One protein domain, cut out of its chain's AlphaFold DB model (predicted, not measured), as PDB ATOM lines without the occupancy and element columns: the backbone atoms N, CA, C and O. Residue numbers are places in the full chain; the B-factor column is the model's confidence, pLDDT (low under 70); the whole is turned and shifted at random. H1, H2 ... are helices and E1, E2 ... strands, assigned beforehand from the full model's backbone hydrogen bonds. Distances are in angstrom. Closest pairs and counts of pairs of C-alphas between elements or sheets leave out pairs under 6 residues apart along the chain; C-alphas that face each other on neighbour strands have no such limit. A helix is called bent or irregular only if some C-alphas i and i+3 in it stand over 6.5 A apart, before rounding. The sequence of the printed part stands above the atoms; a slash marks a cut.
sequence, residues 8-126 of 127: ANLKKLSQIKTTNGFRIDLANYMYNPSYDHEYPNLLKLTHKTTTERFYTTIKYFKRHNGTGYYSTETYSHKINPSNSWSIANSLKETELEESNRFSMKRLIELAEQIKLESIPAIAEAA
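This is residues 8 to 126 of the 127 residues of an uncharacterized protein of Clostridiales bacterium (UniProt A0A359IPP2). A strongly twisted sheet of four strands in a row makes the core, its three longer strands E2, E3 and E4 each bent, and H3 packs slantwise over E2 and E3 close to where these two bend. H1 and H2 form a small corner off the sheet, with H1 apart from its four strands and H2 only just not on it, while H4, near the last printed residue, only grazes the sheet. The printed part has 119 residues, with four named helices and four named strands in the order H1 H2 E1 E2 E3 E4 H3 H4; the sheet order is E1 - E2 - E3 - E4, all antiparallel, and the class is mixed. It is compact, with a radius of gyration of the C-alphas of 14.6 A and spans of 39 by 31 by 30 A.

H1, residues 8 to 14, begins with C-alpha 8 at (200.676, 163.283, 120.474) and is 10.1 A long. H2, residues 26 to 31, measures 8.4 A. E1, residues 42 to 48, measures 17.9 A. E2, residues 52 to 62, spans 29.9 A and bends by 53 degrees at residue 58. E3, residues 68 to 78, spans 30.6 A and bends by 50 degrees at residue 71. E4, residues 89 to 98, spans 24.6 A and bends by 54 degrees at residue 92. H3, residues 104 to 113, measures 14.5 A and begins with C-alpha 104 at (191.814, 165.294, 106.475). H4, residues 120 to 125, measures 8.9 A and ends with C-alpha 125 at (194.265, 192.219, 89.344).

H1 and H2 only just touch, with 3 pairs of C-alphas within 8 A; the closest are those of Ser 14 and Leu 26, 6.9 A apart. They run opposite ways at a steep tilt of 56 degrees. H2 is only just not on the sheet, with 4 pairs of C-alphas within 10 A. Residues 23 to 24 pair antiparallel with residues 42 to 43 of E1. The strands form a meander, each the antiparallel neighbour of the one before, with hairpins E1 and E2, E2 and E3, E3 and E4. N 44 and O 56 are 2.8 A apart across E1 and E2, N 57 and O 73 2.8 A across E2 and E3, and N 72 and O 94 2.9 A across E3 and E4, each within hydrogen-bond range. H3 is on one face of the sheet, making two layers, at a height over the sheet of 8.5 A. It lies over E2 and E3, slantwise to the strands, at 44 degrees to E2 on the local plane; the closest C-alphas of E2 and H3 are those of Ile 58 and Ala 111, 6.8 A apart. The closest C-alphas of E4 and H4 are those of Leu 91 and Ile 122, 7.5 A apart. H3 and H4 are apart. In H1, H2, H3 and H4 every O i to N i+4 pair is within hydrogen-bond range.

The C-alphas farthest apart are those of Ala 8 and Glu 124, at 43.2 A. The printed part has no cut, and its one long link joins H1 to H2. The mean pLDDT of the printed part is 82.3, with values under 70 at residues 33 to 37, 81 to 86 and 116 to 126.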
ATOM      1  N   ALA A   8     200.580 164.393 121.420       87.25
ATOM      2  CA  ALA A   8     200.676 163.283 120.474       87.25
ATOM      3  C   ALA A   8     199.948 163.559 119.144       87.25
ATOM      4  O   ALA A   8     200.436 163.160 118.089       87.25
ATOM      5  N   ASN A   9     198.809 164.256 119.177       85.62
ATOM      6  CA  ASN A   9     198.062 164.626 117.974       85.62
ATOM      7  C   ASN A   9     198.754 165.771 117.235       85.62
ATOM      8  O   ASN A   9     198.931 165.688 116.025       85.62
ATOM      9  N   LEU A  10     199.231 166.786 117.961       88.31
ATOM     10  CA  LEU A  10     199.983 167.900 117.378       88.31
ATOM     11  C   LEU A  10     201.266 167.423 116.681       88.31
ATOM     12  O   LEU A  10     201.572 167.880 115.583       88.31
ATOM     13  N   LYS A  11     201.973 166.444 117.263       89.81
ATOM     14  CA  LYS A  11     203.153 165.821 116.641       89.81
ATOM     15  C   LYS A  11     202.811 165.067 115.354       89.81
ATOM     16  O   LYS A  11     203.589 165.104 114.412       89.81
ATOM     17  N   LYS A  12     201.661 164.388 115.293       89.62
ATOM     18  CA  LYS A  12     201.201 163.738 114.054       89.62
ATOM     19  C   LYS A  12     200.865 164.776 112.986       89.62
ATOM     20  O   LYS A  12     201.299 164.641 111.850       89.62
ATOM     21  N   LEU A  13     200.133 165.826 113.361       89.69
ATOM     22  CA  LEU A  13     199.764 166.911 112.452       89.69
ATOM     23  C   LEU A  13     200.994 167.650 111.909       89.69
ATOM     24  O   LEU A  13     201.037 167.964 110.725       89.69
ATOM     25  N   SER A  14     202.023 167.873 112.731       90.00
ATOM     26  CA  SER A  14     203.240 168.578 112.307       90.00
ATOM     27  C   SER A  14     204.075 167.832 111.270       90.00
ATOM     28  O   SER A  14     204.866 168.449 110.557       90.00
ATOM     29  N   GLN A  15     203.891 166.518 111.171       93.06
ATOM     30  CA  GLN A  15     204.569 165.666 110.201       93.06
ATOM     31  C   GLN A  15     203.853 165.631 108.845       93.06
ATOM     32  O   GLN A  15     204.428 165.149 107.871       93.06
ATOM     33  N   ILE A  16     202.623 166.152 108.752       91.50
ATOM     34  CA  ILE A  16     201.866 166.188 107.500       91.50
ATOM     35  C   ILE A  16     202.437 167.284 106.601       91.50
ATOM     36  O   ILE A  16     202.381 168.480 106.906       91.50
ATOM     37  N   LYS A  17     202.954 166.854 105.452       91.94
ATOM     38  CA  LYS A  17     203.410 167.711 104.365       91.94
ATOM     39  C   LYS A  17     202.947 167.105 103.050       91.94
ATOM     40  O   LYS A  17     203.187 165.926 102.809       91.94
ATOM     41  N   THR A  18     202.300 167.906 102.214       90.81
ATOM     42  CA  THR A  18     201.839 167.451 100.898       90.81
ATOM     43  C   THR A  18     202.990 167.429  99.902       90.81
ATOM     44  O   THR A  18     204.008 168.109 100.094       90.81
ATOM     45  N   THR A  19     202.827 166.681  98.812       88.88
ATOM     46  CA  THR A  19     203.793 166.652  97.698       88.88
ATOM     47  C   THR A  19     204.081 168.053  97.146       88.88
ATOM     48  O   THR A  19     205.239 168.425  96.952       88.88
ATOM     49  N   ASN A  20     203.050 168.896  97.051       86.69
ATOM     50  CA  ASN A  20     203.161 170.293  96.622       86.69
ATOM     51  C   ASN A  20     203.716 171.240  97.702       86.69
ATOM     52  O   ASN A  20     203.827 172.444  97.472       86.69
ATOM     53  N   GLY A  21     204.091 170.734  98.877       89.12
ATOM     54  CA  GLY A  21     204.785 171.488  99.919       89.12
ATOM     55  C   GLY A  21     203.892 172.260 100.891       89.12
ATOM     56  O   GLY A  21     204.438 173.024 101.690       89.12
ATOM     57  N   PHE A  22     202.572 172.052 100.865       93.62
ATOM     58  CA  PHE A  22     201.688 172.542 101.927       93.62
ATOM     59  C   PHE A  22     201.974 171.801 103.233       93.62
ATOM     60  O   PHE A  22     202.387 170.639 103.229       93.62
ATOM     61  N   ARG A  23     201.762 172.479 104.358       94.69
ATOM     62  CA  ARG A  23     201.935 171.937 105.712       94.69
ATOM     63  C   ARG A  23     200.781 172.379 106.587       94.69
ATOM     64  O   ARG A  23     200.155 173.393 106.302       94.69
ATOM     65  N   ILE A  24     200.531 171.655 107.669       92.69
ATOM     66  CA  ILE A  24     199.510 172.065 108.632       92.69
ATOM     67  C   ILE A  24     199.897 173.399 109.276       92.69
ATOM     68  O   ILE A  24     201.013 173.562 109.773       92.69
ATOM     69  N   ASP A  25     198.946 174.331 109.300       89.50
ATOM     70  CA  ASP A  25     199.037 175.575 110.057       89.50
ATOM     71  C   ASP A  25     198.825 175.314 111.543       89.50
ATOM     72  O   ASP A  25     197.759 175.554 112.105       89.50
ATOM     73  N   LEU A  26     199.851 174.754 112.183       88.06
ATOM     74  CA  LEU A  26     199.793 174.388 113.596       88.06
ATOM     75  C   LEU A  26     199.563 175.594 114.498       88.06
ATOM     76  O   LEU A  26     198.865 175.465 115.496       88.06
ATOM     77  N   ALA A  27     200.147 176.747 114.166       83.25
ATOM     78  CA  ALA A  27     199.999 177.947 114.978       83.25
ATOM     79  C   ALA A  27     198.537 178.404 114.973       83.25
ATOM     80  O   ALA A  27     197.934 178.564 116.032       83.25
ATOM     81  N   ASN A  28     197.938 178.514 113.789       81.94
ATOM     82  CA  ASN A  28     196.525 178.840 113.643       81.94
ATOM     83  C   ASN A  28     195.638 177.764 114.291       81.94
ATOM     84  O   ASN A  28     194.748 178.077 115.076       81.94
ATOM     85  N   TYR A  29     195.956 176.485 114.072       84.50
ATOM     86  CA  TYR A  29     195.219 175.372 114.662       84.50
ATOM     87  C   TYR A  29     195.257 175.355 116.194       84.50
ATOM     88  O   TYR A  29     194.294 174.918 116.809       84.50
ATOM     89  N   MET A  30     196.338 175.817 116.826       82.94
ATOM     90  CA  MET A  30     196.482 175.834 118.286       82.94
ATOM     91  C   MET A  30     195.963 177.111 118.944       82.94
ATOM     92  O   MET A  30     195.507 177.047 120.081       82.94
ATOM     93  N   TYR A  31     196.072 178.255 118.268       76.94
ATOM     94  CA  TYR A  31     195.927 179.564 118.907       76.94
ATOM     95  C   TYR A  31     194.817 180.433 118.325       76.94
ATOM     96  O   TYR A  31     194.599 181.517 118.856       76.94
ATOM     97  N   ASN A  32     194.119 180.007 117.268       71.69
ATOM     98  CA  ASN A  32     193.034 180.804 116.712       71.69
ATOM     99  C   ASN A  32     191.708 180.536 117.448       71.69
ATOM    100  O   ASN A  32     191.126 179.462 117.271       71.69
ATOM    101  N   PRO A  33     191.211 181.502 118.245       63.69
ATOM    102  CA  PRO A  33     189.982 181.338 119.013       63.69
ATOM    103  C   PRO A  33     188.728 181.348 118.129       63.69
ATOM    104  O   PRO A  33     187.676 180.913 118.574       63.69
ATOM    105  N   SER A  34     188.817 181.829 116.885       59.00
ATOM    106  CA  SER A  34     187.663 181.978 115.990       59.00
ATOM    107  C   SER A  34     187.197 180.671 115.341       59.00
ATOM    108  O   SER A  34     186.143 180.665 114.715       59.00
ATOM    109  N   TYR A  35     187.963 179.581 115.450       56.72
ATOM    110  CA  TYR A  35     187.691 178.323 114.736       56.72
ATOM    111  C   TYR A  35     187.471 177.111 115.656       56.72
ATOM    112  O   TYR A  35     187.503 175.979 115.171       56.72
ATOM    113  N   ASP A  36     187.310 177.324 116.971       58.56
ATOM    114  CA  ASP A  36     187.103 176.282 118.002       58.56
ATOM    115  C   ASP A  36     188.074 175.079 117.921       58.56
ATOM    116  O   ASP A  36     187.847 174.008 118.491       58.56
ATOM    117  N   HIS A  37     189.200 175.248 117.218       64.56
ATOM    118  CA  HIS A  37     190.156 174.195 116.872       64.56
ATOM    119  C   HIS A  37     189.508 172.959 116.208       64.56
ATOM    120  O   HIS A  37     190.029 171.839 116.326       64.56
ATOM    121  N   GLU A  38     188.368 173.127 115.526       72.12
ATOM    122  CA  GLU A  38     187.616 171.992 114.982       72.12
ATOM    123  C   GLU A  38     188.368 171.326 113.826       72.12
ATOM    124  O   GLU A  38     188.526 170.100 113.817       72.12
ATOM    125  N   TYR A  39     188.892 172.126 112.893       85.12
ATOM    126  CA  TYR A  39     189.510 171.634 111.662       85.12
ATOM    127  C   TYR A  39     190.868 172.304 111.409       85.12
ATOM    128  O   TYR A  39     190.985 173.524 111.522       85.12
ATOM    129  N   PRO A  40     191.920 171.529 111.095       88.94
ATOM    130  CA  PRO A  40     193.210 172.082 110.712       88.94
ATOM    131  C   PRO A  40     193.178 172.632 109.284       88.94
ATOM    132  O   PRO A  40     192.496 172.091 108.415       88.94
ATOM    133  N   ASN A  41     194.007 173.647 109.039       90.75
ATOM    134  CA  ASN A  41     194.227 174.223 107.715       90.75
ATOM    135  C   ASN A  41     195.597 173.808 107.175       90.75
ATOM    136  O   ASN A  41     196.541 173.600 107.943       90.75
ATOM    137  N   LEU A  42     195.720 173.717 105.853       93.06
ATOM    138  CA  LEU A  42     196.994 173.532 105.164       93.06
ATOM    139  C   LEU A  42     197.461 174.870 104.605       93.06
ATOM    140  O   LEU A  42     196.737 175.473 103.832       93.06
ATOM    141  N   LEU A  43     198.681 175.300 104.921       92.31
ATOM    142  CA  LEU A  43     199.275 176.531 104.404       92.31
ATOM    143  C   LEU A  43     200.524 176.243 103.570       92.31
ATOM    144  O   LEU A  43     201.297 175.319 103.850       92.31
ATOM    145  N   LYS A  44     200.772 177.096 102.582       92.19
ATOM    146  CA  LYS A  44     202.033 177.160 101.849       92.19
ATOM    147  C   LYS A  44     202.444 178.612 101.650       92.19
ATOM    148  O   LYS A  44     201.644 179.423 101.197       92.19
ATOM    149  N   LEU A  45     203.706 178.929 101.949       89.50
ATOM    150  CA  LEU A  45     204.324 180.173 101.487       89.50
ATOM    151  C   LEU A  45     204.564 180.046  99.983       89.50
ATOM    152  O   LEU A  45     205.330 179.184  99.550       89.50
ATOM    153  N   THR A  46     203.895 180.879  99.205       87.44
ATOM    154  CA  THR A  46     203.899 180.815  97.740       87.44
ATOM    155  C   THR A  46     204.804 181.875  97.133       87.44
ATOM    156  O   THR A  46     205.513 181.590  96.171       87.44
ATOM    157  N   HIS A  47     204.864 183.063  97.737       84.75
ATOM    158  CA  HIS A  47     205.793 184.116  97.341       84.75
ATOM    159  C   HIS A  47     206.227 184.958  98.541       84.75
ATOM    160  O   HIS A  47     205.543 185.039  99.563       84.75
ATOM    161  N   LYS A  48     207.387 185.595  98.419       84.12
ATOM    162  CA  LYS A  48     207.923 186.504  99.426       84.12
ATOM    163  C   LYS A  48     208.635 187.651  98.722       84.12
ATOM    164  O   LYS A  48     209.520 187.409  97.907       84.12
ATOM    165  N   THR A  49     208.283 188.871  99.099       84.56
ATOM    166  CA  THR A  49     208.997 190.091  98.724       84.56
ATOM    167  C   THR A  49     209.856 190.565  99.900       84.56
ATOM    168  O   THR A  49     209.957 189.907 100.942       84.56
ATOM    169  N   THR A  50     210.508 191.715  99.745       82.75
ATOM    170  CA  THR A  50     211.246 192.370 100.834       82.75
ATOM    171  C   THR A  50     210.330 192.813 101.975       82.75
ATOM    172  O   THR A  50     210.764 192.820 103.125       82.75
ATOM    173  N   THR A  51     209.070 193.136 101.677       82.81
ATOM    174  CA  THR A  51     208.117 193.728 102.627       82.81
ATOM    175  C   THR A  51     206.934 192.828 102.961       82.81
ATOM    176  O   THR A  51     206.294 193.049 103.986       82.81
ATOM    177  N   GLU A  52     206.634 191.804 102.158       85.31
ATOM    178  CA  GLU A  52     205.411 191.003 102.278       85.31
ATOM    179  C   GLU A  52     205.654 189.507 102.054       85.31
ATOM    180  O   GLU A  52     206.578 189.073 101.362       85.31
ATOM    181  N   ARG A  53     204.794 188.689 102.661       86.88
ATOM    182  CA  ARG A  53     204.713 187.247 102.421       86.88
ATOM    183  C   ARG A  53     203.315 186.907 101.942       86.88
ATOM    184  O   ARG A  53     202.336 187.337 102.545       86.88
ATOM    185  N   PHE A  54     203.260 186.086 100.910       88.19
ATOM    186  CA  PHE A  54     202.033 185.587 100.320       88.19
ATOM    187  C   PHE A  54     201.878 184.121 100.683       88.19
ATOM    188  O   PHE A  54     202.795 183.316 100.485       88.19
ATOM    189  N   TYR A  55     200.714 183.789 101.216       89.19
ATOM    190  CA  TYR A  55     200.343 182.432 101.551       89.19
ATOM    191  C   TYR A  55     199.130 182.016 100.753       89.19
ATOM    192  O   TYR A  55     198.215 182.804 100.532       89.19
ATOM    193  N   THR A  56     199.113 180.743 100.397       91.00
ATOM    194  CA  THR A  56     197.895 180.059  99.995       91.00
ATOM    195  C   THR A  56     197.557 179.063 101.091       91.00
ATOM    196  O   THR A  56     198.419 178.287 101.516       91.00
ATOM    197  N   THR A  57     196.324 179.116 101.571       91.56
ATOM    198  CA  THR A  57     195.780 178.204 102.570       91.56
ATOM    199  C   THR A  57     194.600 177.438 102.006       91.56
ATOM    200  O   THR A  57     193.898 177.928 101.126       91.56
ATOM    201  N   ILE A  58     194.385 176.238 102.522       92.81
ATOM    202  CA  ILE A  58     193.245 175.389 102.210       92.81
ATOM    203  C   ILE A  58     192.609 175.021 103.531       92.81
ATOM    204  O   ILE A  58     193.278 174.520 104.443       92.81
ATOM    205  N   LYS A  59     191.318 175.297 103.624       91.50
ATOM    206  CA  LYS A  59     190.544 175.201 104.852       91.50
ATOM    207  C   LYS A  59     189.220 174.508 104.582       91.50
ATOM    208  O   LYS A  59     188.750 174.444 103.449       91.50
ATOM    209  N   TYR A  60     188.637 173.971 105.642       91.31
ATOM    210  CA  TYR A  60     187.267 173.481 105.636       91.31
ATOM    211  C   TYR A  60     186.419 174.423 106.481       91.31
ATOM    212  O   TYR A  60     186.752 174.690 107.637       91.31
ATOM    213  N   PHE A  61     185.327 174.912 105.908       88.75
ATOM    214  CA  PHE A  61     184.362 175.751 106.593       88.75
ATOM    215  C   PHE A  61     183.073 174.975 106.834       88.75
ATOM    216  O   PHE A  61     182.553 174.314 105.937       88.75
ATOM    217  N   LYS A  62     182.528 175.084 108.047       88.25
ATOM    218  CA  LYS A  62     181.241 174.498 108.415       88.25
ATOM    219  C   LYS A  62     180.247 175.609 108.719       88.25
ATOM    220  O   LYS A  62     180.458 176.408 109.625       88.25
ATOM    221  N   ARG A  63     179.154 175.650 107.964       87.44
ATOM    222  CA  ARG A  63     178.040 176.575 108.176       87.44
ATOM    223  C   ARG A  63     177.196 176.104 109.367       87.44
ATOM    224  O   ARG A  63     177.076 174.908 109.636       87.44
ATOM    225  N   HIS A  64     176.531 177.043 110.041       85.50
ATOM    226  CA  HIS A  64     175.636 176.737 111.168       85.50
ATOM    227  C   HIS A  64     174.460 175.824 110.790       85.50
ATOM    228  O   HIS A  64     173.983 175.065 111.625       85.50
ATOM    229  N   ASN A  65     174.025 175.851 109.526       88.38
ATOM    230  CA  ASN A  65     172.969 174.977 109.007       88.38
ATOM    231  C   ASN A  65     173.421 173.515 108.787       88.38
ATOM    232  O   ASN A  65     172.670 172.720 108.230       88.38
ATOM    233  N   GLY A  66     174.647 173.162 109.184       84.69
ATOM    234  CA  GLY A  66     175.196 171.810 109.082       84.69
ATOM    235  C   GLY A  66     175.870 171.490 107.748       84.69
ATOM    236  O   GLY A  66     176.522 170.450 107.654       84.69
ATOM    237  N   THR A  67     175.768 172.370 106.747       90.75
ATOM    238  CA  THR A  67     176.528 172.233 105.494       90.75
ATOM    239  C   THR A  67     177.979 172.670 105.671       90.75
ATOM    240  O   THR A  67     178.316 173.383 106.618       90.75
ATOM    241  N   GLY A  68     178.860 172.245 104.775       91.69
ATOM    242  CA  GLY A  68     180.252 172.670 104.785       91.69
ATOM    243  C   GLY A  68     180.860 172.655 103.396       91.69
ATOM    244  O   GLY A  68     180.261 172.143 102.452       91.69
ATOM    245  N   TYR A  69     182.042 173.240 103.278       93.56
ATOM    246  CA  TYR A  69     182.795 173.273 102.034       93.56
ATOM    247  C   TYR A  69     184.292 173.383 102.312       93.56
ATOM    248  O   TYR A  69     184.725 173.899 103.343       93.56
ATOM    249  N   TYR A  70     185.090 172.889 101.377       94.12
ATOM    250  CA  TYR A  70     186.514 173.169 101.308       94.12
ATOM    251  C   TYR A  70     186.725 174.429 100.478       94.12
ATOM    252  O   TYR A  70     186.146 174.566  99.401       94.12
ATOM    253  N   SER A  71     187.576 175.334 100.946       92.75
ATOM    254  CA  SER A  71     187.990 176.509 100.182       92.75
ATOM    255  C   SER A  71     189.500 176.665 100.176       92.75
ATOM    256  O   SER A  71     190.212 176.187 101.064       92.75
ATOM    257  N   THR A  72     189.987 177.342  99.144       91.75
ATOM    258  CA  THR A  72     191.341 177.880  99.095       91.75
ATOM    259  C   THR A  72     191.280 179.386  99.262       91.75
ATOM    260  O   THR A  72     190.425 180.051  98.686       91.75
ATOM    261  N   GLU A  73     192.226 179.935 100.007       89.56
ATOM    262  CA  GLU A  73     192.372 181.371 100.187       89.56
ATOM    263  C   GLU A  73     193.828 181.761  99.964       89.56
ATOM    264  O   GLU A  73     194.742 181.147 100.515       89.56
ATOM    265  N   THR A  74     194.056 182.780  99.142       89.12
ATOM    266  CA  THR A  74     195.370 183.411  99.015       89.12
ATOM    267  C   THR A  74     195.329 184.755  99.713       89.12
ATOM    268  O   THR A  74     194.458 185.576  99.436       89.12
ATOM    269  N   TYR A  75     196.274 184.976 100.617       86.31
ATOM    270  CA  TYR A  75     196.367 186.197 101.401       86.31
ATOM    271  C   TYR A  75     197.816 186.654 101.530       86.31
ATOM    272  O   TYR A  75     198.765 185.877 101.392       86.31
ATOM    273  N   SER A  76     197.979 187.939 101.811       87.12
ATOM    274  CA  SER A  76     199.275 188.554 102.071       87.12
ATOM    275  C   SER A  76     199.331 189.083 103.497       87.12
ATOM    276  O   SER A  76     198.312 189.450 104.080       87.12
ATOM    277  N   HIS A  77     200.528 189.140 104.069       83.25
ATOM    278  CA  HIS A  77     200.766 189.928 105.275       83.25
ATOM    279  C   HIS A  77     202.135 190.601 105.210       83.25
ATOM    280  O   HIS A  77     203.085 190.076 104.614       83.25
ATOM    281  N   LYS A  78     202.229 191.776 105.835       82.31
ATOM    282  CA  LYS A  78     203.480 192.529 105.929       82.31
ATOM    283  C   LYS A  78     204.470 191.801 106.830       82.31
ATOM    284  O   LYS A  78     204.116 191.297 107.895       82.31
ATOM    285  N   ILE A  79     205.731 191.777 106.413       79.12
ATOM    286  CA  ILE A  79     206.834 191.252 107.211       79.12
ATOM    287  C   ILE A  79     207.022 192.193 108.398       79.12
ATOM    288  O   ILE A  79     207.570 193.282 108.259       79.12
ATOM    289  N   ASN A  80     206.538 191.764 109.561       71.75
ATOM    290  CA  ASN A  80     206.626 192.546 110.782       71.75
ATOM    291  C   ASN A  80     207.912 192.173 111.545       71.75
ATOM    292  O   ASN A  80     208.070 191.005 111.914       71.75
ATOM    293  N   PRO A  81     208.841 193.114 111.788       64.69
ATOM    294  CA  PRO A  81     210.107 192.825 112.468       64.69
ATOM    295  C   PRO A  81     209.930 192.462 113.952       64.69
ATOM    296  O   PRO A  81     210.776 191.780 114.518       64.69
ATOM    297  N   SER A  82     208.816 192.862 114.569       66.62
ATOM    298  CA  SER A  82     208.467 192.586 115.971       66.62
ATOM    299  C   SER A  82     207.851 191.204 116.213       66.62
ATOM    300  O   SER A  82     207.531 190.878 117.353       66.62
ATOM    301  N   ASN A  83     207.641 190.397 115.162       61.12
ATOM    302  CA  ASN A  83     206.974 189.091 115.242       61.12
ATOM    303  C   ASN A  83     205.569 189.142 115.893       61.12
ATOM    304  O   ASN A  83     205.066 188.132 116.386       61.12
ATOM    305  N   SER A  84     204.941 190.323 115.915       68.44
ATOM    306  CA  SER A  84     203.594 190.538 116.440       68.44
ATOM    307  C   SER A  84     202.529 190.149 115.414       68.44
ATOM    308  O   SER A  84     202.796 190.135 114.210       68.44
ATOM    309  N   TRP A  85     201.310 189.888 115.894       62.78
ATOM    310  CA  TRP A  85     200.139 189.622 115.055       62.78
ATOM    311  C   TRP A  85     200.009 190.662 113.933       62.78
ATOM    312  O   TRP A  85     200.089 191.869 114.178       62.78
ATOM    313  N   SER A  86     199.846 190.187 112.700       65.56
ATOM    314  CA  SER A  86     199.657 191.003 111.500       65.56
ATOM    315  C   SER A  86     198.277 190.730 110.906       65.56
ATOM    316  O   SER A  86     197.788 189.599 110.922       65.56
ATOM    317  N   ILE A  87     197.637 191.779 110.391       70.44
ATOM    318  CA  ILE A  87     196.377 191.642 109.659       70.44
ATOM    319  C   ILE A  87     196.709 191.059 108.285       70.44
ATOM    320  O   ILE A  87     197.556 191.594 107.563       70.44
ATOM    321  N   ALA A  88     196.060 189.947 107.952       73.31
ATOM    322  CA  ALA A  88     196.133 189.358 106.627       73.31
ATOM    323  C   ALA A  88     195.157 190.078 105.691       73.31
ATOM    324  O   ALA A  88     193.979 190.220 106.013       73.31
ATOM    325  N   ASN A  89     195.642 190.490 104.523       76.88
ATOM    326  CA  ASN A  89     194.785 190.976 103.448       76.88
ATOM    327  C   ASN A  89     194.446 189.795 102.544       76.88
ATOM    328  O   ASN A  89     195.330 189.271 101.855       76.88
ATOM    329  N   SER A  90     193.183 189.367 102.580       77.81
ATOM    330  CA  SER A  90     192.674 188.343 101.671       77.81
ATOM    331  C   SER A  90     192.656 188.898 100.250       77.81
ATOM    332  O   SER A  90     192.190 190.011 100.021       77.81
ATOM    333  N   LEU A  91     193.214 188.141  99.310       75.12
ATOM    334  CA  LEU A  91     193.277 188.520  97.899       75.12
ATOM    335  C   LEU A  91     192.214 187.780  97.094       75.12
ATOM    336  O   LEU A  91     191.591 188.349  96.204       75.12
ATOM    337  N   LYS A  92     192.027 186.491  97.390       81.56
ATOM    338  CA  LYS A  92     191.098 185.624  96.670       81.56
ATOM    339  C   LYS A  92     190.730 184.437  97.542       81.56
ATOM    340  O   LYS A  92     191.617 183.682  97.939       81.56
ATOM    341  N   GLU A  93     189.437 184.245  97.767       85.44
ATOM    342  CA  GLU A  93     188.875 183.000  98.285       85.44
ATOM    343  C   GLU A  93     188.120 182.284  97.161       85.44
ATOM    344  O   GLU A  93     187.487 182.906  96.307       85.44
ATOM    345  N   THR A  94     188.246 180.965  97.096       89.38
ATOM    346  CA  THR A  94     187.566 180.138  96.100       89.38
ATOM    347  C   THR A  94     187.080 178.867  96.770       89.38
ATOM    348  O   THR A  94     187.867 178.127  97.362       89.38
ATOM    349  N   GLU A  95     185.778 178.623  96.681       92.25
ATOM    350  CA  GLU A  95     185.173 177.364  97.098       92.25
ATOM    351  C   GLU A  95     185.593 176.258  96.120       92.25
ATOM    352  O   GLU A  95     185.499 176.421  94.905       92.25
ATOM    353  N   LEU A  96     186.136 175.164  96.654       92.19
ATOM    354  CA  LEU A  96     186.663 174.045  95.873       92.19
ATOM    355  C   LEU A  96     185.641 172.918  95.750       92.19
ATOM    356  O   LEU A  96     185.512 172.312  94.690       92.19
ATOM    357  N   GLU A  97     184.965 172.600  96.853       94.00
ATOM    358  CA  GLU A  97     184.078 171.444  96.949       94.00
ATOM    359  C   GLU A  97     183.153 171.562  98.160       94.00
ATOM    360  O   GLU A  97     183.621 171.803  99.275       94.00
ATOM    361  N   GLU A  98     181.860 171.306  97.970       93.50
ATOM    362  CA  GLU A  98     180.909 171.153  99.071       93.50
ATOM    363  C   GLU A  98     181.076 169.793  99.764       93.50
ATOM    364  O   GLU A  98     181.161 168.741  99.132       93.50
ATOM    365  N   SER A  99     181.075 169.793 101.095       92.31
ATOM    366  CA  SER A  99     181.028 168.575 101.898       92.31
ATOM    367  C   SER A  99     180.448 168.864 103.273       92.31
ATOM    368  O   SER A  99     180.935 169.721 104.001       92.31
ATOM    369  N   ASN A 100     179.471 168.067 103.699       90.12
ATOM    370  CA  ASN A 100     178.875 168.197 105.035       90.12
ATOM    371  C   ASN A 100     179.764 167.615 106.153       90.12
ATOM    372  O   ASN A 100     179.435 167.730 107.338       90.12
ATOM    373  N   ARG A 101     180.867 166.936 105.804       89.75
ATOM    374  CA  ARG A 101     181.801 166.335 106.766       89.75
ATOM    375  C   ARG A 101     183.250 166.650 106.417       89.75
ATOM    376  O   ARG A 101     183.687 166.501 105.275       89.75
ATOM    377  N   PHE A 102     184.014 166.990 107.448       90.38
ATOM    378  CA  PHE A 102     185.453 167.160 107.334       90.38
ATOM    379  C   PHE A 102     186.168 165.816 107.136       90.38
ATOM    380  O   PHE A 102     185.901 164.838 107.839       90.38
ATOM    381  N   SER A 103     187.133 165.796 106.218       92.88
ATOM    382  CA  SER A 103     188.068 164.703 105.982       92.88
ATOM    383  C   SER A 103     189.466 165.269 105.756       92.88
ATOM    384  O   SER A 103     189.721 165.958 104.770       92.88
ATOM    385  N   MET A 104     190.406 164.914 106.635       91.19
ATOM    386  CA  MET A 104     191.814 165.294 106.475       91.19
ATOM    387  C   MET A 104     192.407 164.746 105.170       91.19
ATOM    388  O   MET A 104     193.186 165.425 104.510       91.19
ATOM    389  N   LYS A 105     192.018 163.525 104.775       93.94
ATOM    390  CA  LYS A 105     192.462 162.928 103.510       93.94
ATOM    391  C   LYS A 105     192.022 163.792 102.328       93.94
ATOM    392  O   LYS A 105     192.844 164.093 101.472       93.94
ATOM    393  N   ARG A 106     190.762 164.245 102.325       94.81
ATOM    394  CA  ARG A 106     190.240 165.093 101.248       94.81
ATOM    395  C   ARG A 106     190.917 166.461 101.220       94.81
ATOM    396  O   ARG A 106     191.281 166.929 100.150       94.81
ATOM    397  N   LEU A 107     191.159 167.057 102.391       93.44
ATOM    398  CA  LEU A 107     191.907 168.311 102.509       93.44
ATOM    399  C   LEU A 107     193.305 168.205 101.867       93.44
ATOM    400  O   LEU A 107     193.722 169.104 101.140       93.44
ATOM    401  N   ILE A 108     194.011 167.095 102.111       93.56
ATOM    402  CA  ILE A 108     195.328 166.816 101.519       93.56
ATOM    403  C   ILE A 108     195.222 166.621 100.004       93.56
ATOM    404  O   ILE A 108     195.984 167.242  99.272       93.56
ATOM    405  N   GLU A 109     194.272 165.816  99.525       94.31
ATOM    406  CA  GLU A 109     194.068 165.585  98.087       94.31
ATOM    407  C   GLU A 109     193.796 166.890  97.332       94.31
ATOM    408  O   GLU A 109     194.416 167.149  96.302       94.31
ATOM    409  N   LEU A 110     192.916 167.740  97.866       93.69
ATOM    410  CA  LEU A 110     192.627 169.048  97.282       93.69
ATOM    411  C   LEU A 110     193.895 169.907  97.217       93.69
ATOM    412  O   LEU A 110     194.171 170.514  96.186       93.69
ATOM    413  N   ALA A 111     194.730 169.890  98.259       91.31
ATOM    414  CA  ALA A 111     196.006 170.605  98.266       91.31
ATOM    415  C   ALA A 111     197.007 170.142  97.210       91.31
ATOM    416  O   ALA A 111     197.815 170.935  96.717       91.31
ATOM    417  N   GLU A 112     196.967 168.865  96.861       90.81
ATOM    418  CA  GLU A 112     197.814 168.295  95.819       90.81
ATOM    419  C   GLU A 112     197.297 168.610  94.411       90.81
ATOM    420  O   GLU A 112     198.075 168.646  93.458       90.81
ATOM    421  N   GLN A 113     196.008 168.925  94.282       89.50
ATOM    422  CA  GLN A 113     195.375 169.292  93.016       89.50
ATOM    423  C   GLN A 113     195.457 170.792  92.703       89.50
ATOM    424  O   GLN A 113     195.310 171.177  91.541       89.50
ATOM    425  N   ILE A 114     195.715 171.649  93.699       84.69
ATOM    426  CA  ILE A 114     195.840 173.094  93.469       84.69
ATOM    427  C   ILE A 114     197.038 173.395  92.570       84.69
ATOM    428  O   ILE A 114     198.202 173.215  92.941       84.69
ATOM    429  N   LYS A 115     196.735 173.955  91.396       75.62
ATOM    430  CA  LYS A 115     197.713 174.639  90.553       75.62
ATOM    431  C   LYS A 115     197.979 176.009  91.163       75.62
ATOM    432  O   LYS A 115     197.096 176.859  91.211       75.62
ATOM    433  N   LEU A 116     199.194 176.210  91.657       68.69
ATOM    434  CA  LEU A 116     199.615 177.505  92.180       68.69
ATOM    435  C   LEU A 116     199.840 178.446  91.000       68.69
ATOM    436  O   LEU A 116     200.846 178.338  90.301       68.69
ATOM    437  N   GLU A 117     198.885 179.338  90.763       62.09
ATOM    438  CA  GLU A 117     199.058 180.432  89.812       62.09
ATOM    439  C   GLU A 117     200.207 181.337  90.277       62.09
ATOM    440  O   GLU A 117     200.419 181.563  91.474       62.09
ATOM    441  N   SER A 118     200.990 181.848  89.328       55.16
ATOM    442  CA  SER A 118     202.059 182.792  89.629       55.16
ATOM    443  C   SER A 118     201.460 184.090  90.183       55.16
ATOM    444  O   SER A 118     200.710 184.783  89.497       55.16
ATOM    445  N   ILE A 119     201.854 184.444  91.408       55.34
ATOM    446  CA  ILE A 119     201.372 185.602  92.185       55.34
ATOM    447  C   ILE A 119     201.446 186.978  91.492       55.34
ATOM    448  O   ILE A 119     200.593 187.803  91.827       55.34
ATOM    449  N   PRO A 120     202.342 187.261  90.515       52.69
ATOM    450  CA  PRO A 120     202.319 188.542  89.806       52.69
ATOM    451  C   PRO A 120     200.948 188.888  89.200       52.69
ATOM    452  O   PRO A 120     200.516 190.028  89.316       52.69
ATOM    453  N   ALA A 121     200.210 187.900  88.678       52.28
ATOM    454  CA  ALA A 121     198.902 188.130  88.054       52.28
ATOM    455  C   ALA A 121     197.786 188.481  89.062       52.28
ATOM    456  O   ALA A 121     196.863 189.222  88.739       52.28
ATOM    457  N   ILE A 122     197.868 187.971  90.297       53.53
ATOM    458  CA  ILE A 122     196.845 188.189  91.337       53.53
ATOM    459  C   ILE A 122     197.042 189.556  92.007       53.53
ATOM    460  O   ILE A 122     196.069 190.226  92.339       53.53
ATOM    461  N   ALA A 123     198.296 189.987  92.184       51.09
ATOM    462  CA  ALA A 123     198.615 191.296  92.754       51.09
ATOM    463  C   ALA A 123     198.323 192.462  91.788       51.09
ATOM    464  O   ALA A 123     198.001 193.553  92.254       51.09
ATOM    465  N   GLU A 124     198.414 192.247  90.469       49.66
ATOM    466  CA  GLU A 124     197.988 193.232  89.460       49.66
ATOM    467  C   GLU A 124     196.464 193.334  89.340       49.66
ATOM    468  O   GLU A 124     195.953 194.437  89.200       49.66
ATOM    469  N   ALA A 125     195.729 192.222  89.449       48.12
ATOM    470  CA  ALA A 125     194.265 192.219  89.344       48.12
ATOM    471  C   ALA A 125     193.534 192.790  90.578       48.12
ATOM    472  O   ALA A 125     192.338 193.061  90.507       48.12
ATOM    473  N   ALA A 126     194.228 192.933  91.712       47.16
ATOM    474  CA  ALA A 126     193.678 193.448  92.970       47.16
ATOM    475  C   ALA A 126     193.985 194.945  93.222       47.16
ATOM    476  O   ALA A 126     193.722 195.435  94.322       47.16
TER     477      ALA A 126